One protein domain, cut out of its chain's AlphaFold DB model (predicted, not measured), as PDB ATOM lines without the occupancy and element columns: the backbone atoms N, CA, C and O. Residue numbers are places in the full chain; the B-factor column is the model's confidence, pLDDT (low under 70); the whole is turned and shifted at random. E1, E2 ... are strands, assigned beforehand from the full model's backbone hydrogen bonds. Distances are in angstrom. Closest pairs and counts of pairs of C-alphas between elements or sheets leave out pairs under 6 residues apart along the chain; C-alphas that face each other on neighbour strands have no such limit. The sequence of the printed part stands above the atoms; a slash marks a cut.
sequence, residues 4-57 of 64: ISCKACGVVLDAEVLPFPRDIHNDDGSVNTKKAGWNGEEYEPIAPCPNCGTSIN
ATOM      1  N   ILE A   4     190.929 224.848 233.192       89.88
ATOM      2  CA  ILE A   4     190.610 223.462 232.842       89.88
ATOM      3  C   ILE A   4     190.880 222.541 234.028       89.88
ATOM      4  O   ILE A   4     191.676 222.860 234.914       89.88
ATOM      5  N   SER A   5     190.239 221.375 234.036       91.31
ATOM      6  CA  SER A   5     190.528 220.308 234.990       91.31
ATOM      7  C   SER A   5     191.046 219.073 234.263       91.31
ATOM      8  O   SER A   5     190.503 218.665 233.240       91.31
ATOM      9  N   CYS A   6     192.096 218.455 234.799       90.44
ATOM     10  CA  CYS A   6     192.537 217.148 234.328       90.44
ATOM     11  C   CYS A   6     191.461 216.111 234.672       90.44
ATOM     12  O   CYS A   6     191.241 215.822 235.851       90.44
ATOM     13  N   LYS A   7     190.820 215.516 233.660       89.81
ATOM     14  CA  LYS A   7     189.762 214.510 233.868       89.81
ATOM     15  C   LYS A   7     190.249 213.225 234.563       89.81
ATOM     16  O   LYS A   7     189.426 212.513 235.125       89.81
ATOM     17  N   ALA A   8     191.562 212.965 234.595       90.25
ATOM     18  CA  ALA A   8     192.137 211.791 235.257       90.25
ATOM     19  C   ALA A   8     192.342 211.959 236.776       90.25
ATOM     20  O   ALA A   8     192.101 211.019 237.529       90.25
ATOM     21  N   CYS A   9     192.792 213.129 237.254       92.44
ATOM     22  CA  CYS A   9     193.119 213.332 238.679       92.44
ATOM     23  C   CYS A   9     192.485 214.571 239.333       92.44
ATOM     24  O   CYS A   9     192.683 214.797 240.524       92.44
ATOM     25  N   GLY A  10     191.740 215.383 238.579       91.31
ATOM     26  CA  GLY A  10     191.021 216.551 239.091       91.31
ATOM     27  C   GLY A  10     191.876 217.795 239.341       91.31
ATOM     28  O   GLY A  10     191.353 218.780 239.858       91.31
ATOM     29  N   VAL A  11     193.168 217.787 238.983       93.56
ATOM     30  CA  VAL A  11     194.010 218.985 239.124       93.56
ATOM     31  C   VAL A  11     193.491 220.108 238.226       93.56
ATOM     32  O   VAL A  11     193.078 219.862 237.092       93.56
ATOM     33  N   VAL A  12     193.523 221.335 238.738       92.19
ATOM     34  CA  VAL A  12     193.047 222.533 238.042       92.19
ATOM     35  C   VAL A  12     194.240 223.284 237.462       92.19
ATOM     36  O   VAL A  12     195.220 223.523 238.166       92.19
ATOM     37  N   LEU A  13     194.161 223.640 236.183       88.25
ATOM     38  CA  LEU A  13     195.231 224.293 235.429       88.25
ATOM     39  C   LEU A  13     194.675 225.490 234.660       88.25
ATOM     40  O   LEU A  13     193.497 225.514 234.303       88.25
ATOM     41  N   ASP A  14     195.532 226.466 234.377       89.81
ATOM     42  CA  ASP A  14     195.217 227.545 233.444       89.81
ATOM     43  C   ASP A  14     195.737 227.180 232.048       89.81
ATOM     44  O   ASP A  14     196.942 227.065 231.820       89.81
ATOM     45  N   ALA A  15     194.814 226.957 231.118       84.12
ATOM     46  CA  ALA A  15     195.095 226.559 229.750       84.12
ATOM     47  C   ALA A  15     195.754 227.672 228.924       84.12
ATOM     48  O   ALA A  15     196.456 227.361 227.967       84.12
ATOM     49  N   GLU A  16     195.573 228.949 229.281       85.25
ATOM     50  CA  GLU A  16     196.209 230.068 228.561       85.25
ATOM     51  C   GLU A  16     197.731 230.095 228.734       85.25
ATOM     52  O   GLU A  16     198.436 230.646 227.893       85.25
ATOM     53  N   VAL A  17     198.244 229.500 229.815       85.31
ATOM     54  CA  VAL A  17     199.684 229.440 230.112       85.31
ATOM     55  C   VAL A  17     200.283 228.062 229.840       85.31
ATOM     56  O   VAL A  17     201.451 227.832 230.163       85.31
ATOM     57  N   LEU A  18     199.517 227.139 229.243       81.38
ATOM     58  CA  LEU A  18     200.070 225.866 228.795       81.38
ATOM     59  C   LEU A  18     201.105 226.138 227.695       81.38
ATOM     60  O   LEU A  18     200.779 226.759 226.680       81.38
ATOM     61  N   PRO A  19     202.364 225.705 227.878       78.00
ATOM     62  CA  PRO A  19     203.415 226.006 226.924       78.00
ATOM     63  C   PRO A  19     203.123 225.302 225.601       78.00
ATOM     64  O   PRO A  19     203.039 224.077 225.559       78.00
ATOM     65  N   PHE A  20     203.011 226.072 224.516       83.25
ATOM     66  CA  PHE A  20     202.947 225.504 223.176       83.25
ATOM     67  C   PHE A  20     204.358 225.109 222.709       83.25
ATOM     68  O   PHE A  20     205.211 225.993 222.557       83.25
ATOM     69  N   PRO A  21     204.647 223.811 222.496       82.62
ATOM     70  CA  PRO A  21     205.959 223.384 222.027       82.62
ATOM     71  C   PRO A  21     206.250 223.963 220.638       82.62
ATOM     72  O   PRO A  21     205.405 223.949 219.752       82.62
ATOM     73  N   ARG A  22     207.460 224.489 220.421       84.06
ATOM     74  CA  ARG A  22     207.857 225.044 219.107       84.06
ATOM     75  C   ARG A  22     208.215 223.957 218.089       84.06
ATOM     76  O   ARG A  22     208.335 224.239 216.902       84.06
ATOM     77  N   ASP A  23     208.395 222.728 218.554       89.38
ATOM     78  CA  ASP A  23     208.941 221.581 217.836       89.38
ATOM     79  C   ASP A  23     207.904 220.449 217.723       89.38
ATOM     80  O   ASP A  23     208.156 219.291 218.071       89.38
ATOM     81  N   ILE A  24     206.706 220.803 217.246       90.44
ATOM     82  CA  ILE A  24     205.600 219.854 217.044       90.44
ATOM     83  C   ILE A  24     205.762 218.989 215.799       90.44
ATOM     84  O   ILE A  24     204.934 218.119 215.597       90.44
ATOM     85  N   HIS A  25     206.766 219.216 214.953       92.69
ATOM     86  CA  HIS A  25     206.974 218.418 213.745       92.69
ATOM     87  C   HIS A  25     208.042 217.346 213.990       92.69
ATOM     88  O   HIS A  25     209.052 217.614 214.642       92.69
ATOM     89  N   ASN A  26     207.806 216.138 213.488       90.88
ATOM     90  CA  ASN A  26     208.801 215.072 213.402       90.88
ATOM     91  C   ASN A  26     209.767 215.341 212.231       90.88
ATOM     92  O   ASN A  26     209.528 216.220 211.402       90.88
ATOM     93  N   ASP A  27     210.832 214.546 212.128       92.88
ATOM     94  CA  ASP A  27     211.858 214.693 211.081       92.88
ATOM     95  C   ASP A  27     211.311 214.505 209.652       92.88
ATOM     96  O   ASP A  27     211.881 215.016 208.690       92.88
ATOM     97  N   ASP A  28     210.190 213.794 209.506       92.50
ATOM     98  CA  ASP A  28     209.482 213.587 208.237       92.50
ATOM     99  C   ASP A  28     208.499 214.722 207.885       92.50
ATOM    100  O   ASP A  28     207.830 214.669 206.852       92.50
ATOM    101  N   GLY A  29     208.398 215.750 208.735       89.56
ATOM    102  CA  GLY A  29     207.468 216.868 208.587       89.56
ATOM    103  C   GLY A  29     206.043 216.587 209.074       89.56
ATOM    104  O   GLY A  29     205.204 217.485 209.009       89.56
ATOM    105  N   SER A  30     205.743 215.385 209.578       90.56
ATOM    106  CA  SER A  30     204.448 215.077 210.199       90.56
ATOM    107  C   SER A  30     204.314 215.729 211.577       90.56
ATOM    108  O   SER A  30     205.309 216.000 212.249       90.56
ATOM    109  N   VAL A  31     203.083 215.972 212.033       89.50
ATOM    110  CA  VAL A  31     202.850 216.501 213.385       89.50
ATOM    111  C   VAL A  31     202.992 215.393 214.428       89.50
ATOM    112  O   VAL A  31     202.414 214.312 214.327       89.50
ATOM    113  N   ASN A  32     203.761 215.686 215.468       89.94
ATOM    114  CA  ASN A  32     203.948 214.869 216.645       89.94
ATOM    115  C   ASN A  32     202.708 214.953 217.539       89.94
ATOM    116  O   ASN A  32     202.551 215.870 218.350       89.94
ATOM    117  N   THR A  33     201.862 213.933 217.429       85.94
ATOM    118  CA  THR A  33     200.605 213.791 218.176       85.94
ATOM    119  C   THR A  33     200.777 213.643 219.689       85.94
ATOM    120  O   THR A  33     199.789 213.619 220.413       85.94
ATOM    121  N   LYS A  34     202.014 213.562 220.203       85.56
ATOM    122  CA  LYS A  34     202.299 213.619 221.648       85.56
ATOM    123  C   LYS A  34     202.512 215.043 222.159       85.56
ATOM    124  O   LYS A  34     202.499 215.252 223.367       85.56
ATOM    125  N   LYS A  35     202.772 215.995 221.259       86.56
ATOM    126  CA  LYS A  35     203.065 217.401 221.575       86.56
ATOM    127  C   LYS A  35     201.937 218.342 221.165       86.56
ATOM    128  O   LYS A  35     201.776 219.387 221.789       86.56
ATOM    129  N   ALA A  36     201.182 217.987 220.129       88.88
ATOM    130  CA  ALA A  36     200.054 218.773 219.655       88.88
ATOM    131  C   ALA A  36     198.914 217.887 219.141       88.88
ATOM    132  O   ALA A  36     199.155 216.854 218.517       88.88
ATOM    133  N   GLY A  37     197.678 218.308 219.402       85.69
ATOM    134  CA  GLY A  37     196.449 217.666 218.941       85.69
ATOM    135  C   GLY A  37     195.684 218.590 217.999       85.69
ATOM    136  O   GLY A  37     195.782 219.807 218.118       85.69
ATOM    137  N   TRP A  38     194.945 218.030 217.041       86.56
ATOM    138  CA  TRP A  38     194.077 218.809 216.154       86.56
ATOM    139  C   TRP A  38     192.691 218.957 216.785       86.56
ATOM    140  O   TRP A  38     192.044 217.947 217.061       86.56
ATOM    141  N   ASN A  39     192.219 220.189 216.980       81.75
ATOM    142  CA  ASN A  39     190.907 220.451 217.591       81.75
ATOM    143  C   ASN A  39     189.768 220.643 216.566       81.75
ATOM    144  O   ASN A  39     188.636 220.924 216.952       81.75
ATOM    145  N   GLY A  40     190.054 220.497 215.268       83.94
ATOM    146  CA  GLY A  40     189.110 220.768 214.176       83.94
ATOM    147  C   GLY A  40     189.402 222.060 213.410       83.94
ATOM    148  O   GLY A  40     189.049 222.142 212.235       83.94
ATOM    149  N   GLU A  41     190.089 223.018 214.033       87.06
ATOM    150  CA  GLU A  41     190.399 224.339 213.467       87.06
ATOM    151  C   GLU A  41     191.905 224.625 213.446       87.06
ATOM    152  O   GLU A  41     192.431 225.119 212.448       87.06
ATOM    153  N   GLU A  42     192.603 224.289 214.530       87.75
ATOM    154  CA  GLU A  42     194.037 224.498 214.697       87.75
ATOM    155  C   GLU A  42     194.693 223.383 215.529       87.75
ATOM    156  O   GLU A  42     194.031 222.534 216.138       87.75
ATOM    157  N   TYR A  43     196.029 223.378 215.540       86.56
ATOM    158  CA  TYR A  43     196.785 222.540 216.463       86.56
ATOM    159  C   TYR A  43     196.842 223.208 217.831       86.56
ATOM    160  O   TYR A  43     197.277 224.351 217.949       86.56
ATOM    161  N   GLU A  44     196.462 222.470 218.867       87.25
ATOM    162  CA  GLU A  44     196.552 222.878 220.265       87.25
ATOM    163  C   GLU A  44     197.635 222.072 221.000       87.25
ATOM    164  O   GLU A  44     197.955 220.951 220.589       87.25
ATOM    165  N   PRO A  45     198.231 222.608 222.079       86.88
ATOM    166  CA  PRO A  45     199.308 221.924 222.767       86.88
ATOM    167  C   PRO A  45     198.775 220.766 223.603       86.88
ATOM    168  O   PRO A  45     197.720 220.854 224.235       86.88
ATOM    169  N   ILE A  46     199.565 219.700 223.645       89.06
ATOM    170  CA  ILE A  46     199.375 218.580 224.557       89.06
ATOM    171  C   ILE A  46     200.444 218.690 225.631       89.06
ATOM    172  O   ILE A  46     201.638 218.744 225.331       89.06
ATOM    173  N   ALA A  47     200.014 218.723 226.886       86.00
ATOM    174  CA  ALA A  47     200.904 218.821 228.030       86.00
ATOM    175  C   ALA A  47     200.633 217.680 229.017       86.00
ATOM    176  O   ALA A  47     199.478 217.306 229.224       86.00
ATOM    177  N   PRO A  48     201.668 217.126 229.666       88.00
ATOM    178  CA  PRO A  48     201.462 216.181 230.748       88.00
ATOM    179  C   PRO A  48     200.907 216.911 231.975       88.00
ATOM    180  O   PRO A  48     201.429 217.944 232.399       88.00
ATOM    181  N   CYS A  49     199.869 216.348 232.585       89.00
ATOM    182  CA  CYS A  49     199.354 216.817 233.858       89.00
ATOM    183  C   CYS A  49     200.463 216.731 234.925       89.00
ATOM    184  O   CYS A  49     200.985 215.639 235.159       89.00
ATOM    185  N   PRO A  50     200.789 217.823 235.642       88.56
ATOM    186  CA  PRO A  50     201.919 217.845 236.575       88.56
ATOM    187  C   PRO A  50     201.740 216.914 237.782       88.56
ATOM    188  O   PRO A  50     202.715 216.584 238.448       88.56
ATOM    189  N   ASN A  51     200.503 216.495 238.073       93.50
ATOM    190  CA  ASN A  51     200.192 215.614 239.197       93.50
ATOM    191  C   ASN A  51     200.213 214.113 238.839       93.50
ATOM    192  O   ASN A  51     200.800 213.324 239.570       93.50
ATOM    193  N   CYS A  52     199.576 213.698 237.735       92.50
ATOM    194  CA  CYS A  52     199.428 212.280 237.370       92.50
ATOM    195  C   CYS A  52     200.153 211.868 236.079       92.50
ATOM    196  O   CYS A  52     200.168 210.687 235.750       92.50
ATOM    197  N   GLY A  53     200.728 212.811 235.329       89.62
ATOM    198  CA  GLY A  53     201.424 212.544 234.067       89.62
ATOM    199  C   GLY A  53     200.522 212.309 232.851       89.62
ATOM    200  O   GLY A  53     201.043 212.212 231.746       89.62
ATOM    201  N   THR A  54     199.196 212.253 233.018       90.38
ATOM    202  CA  THR A  54     198.241 212.093 231.906       90.38
ATOM    203  C   THR A  54     198.374 213.233 230.901       90.38
ATOM    204  O   THR A  54     198.346 214.399 231.295       90.38
ATOM    205  N   SER A  55     198.477 212.905 229.613       88.88
ATOM    206  CA  SER A  55     198.446 213.885 228.529       88.88
ATOM    207  C   SER A  55     197.078 214.550 228.455       88.88
ATOM    208  O   SER A  55     196.062 213.875 228.291       88.88
ATOM    209  N   ILE A  56     197.066 215.873 228.570       88.19
ATOM    210  CA  ILE A  56     195.863 216.693 228.485       88.19
ATOM    211  C   ILE A  56     196.011 217.760 227.405       88.19
ATOM    212  O   ILE A  56     197.108 218.272 227.165       88.19
ATOM    213  N   ASN A  57     194.897 218.107 226.770       86.06
ATOM    214  CA  ASN A  57     194.818 219.215 225.823       86.06
ATOM    215  C   ASN A  57     194.349 220.525 226.487       86.06
ATOM    216  O   ASN A  57     194.108 220.585 227.698       86.06
TER     217      ASN A  57
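This is residues 4 to 57 of the 64 residues of an uncharacterized protein of Candidatus Marinimicrobia bacterium (UniProt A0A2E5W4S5). With little regular structure, this is an elongated run of loops with the small hairpin E2 and E3 partway along it; a loop around Asp 28 makes one end, and the turn before E1, near Gly 10, makes the other. The printed part has 54 residues, with three named strands in the order E1, E2, E3 and no named helix; the class is all strand, yet the strands hold only 9 residues. It is only just compact, close to loose, with a radius of gyration of the C-alphas of 11.8 A, and spans 36 by 21 by 17 A.

E2, residues 36 to 38, begins at C-alpha (200.054, 218.773, 219.655). E3, residues 43 to 45, measures 6.8 A and ends at (199.308, 221.924, 222.767). E1 is residues 12 to 14.

E2 and E3 are an antiparallel hairpin at 142 degrees, with N 37 and O 44 within hydrogen-bond range at 2.9 A. E1 is apart from both and pairs with no named strand, but residues 4 to 5 pair antiparallel with its residues 12 to 13. Residues 47 to 48 pair likewise with 55 to 56.

The C-alphas of Gly 10 and Asp 28, the two farthest apart, are 36.1 A apart. The link E1 to E2 is long, 21 residues. The printed part has no cut, and no printed residue is under 70 in pLDDT.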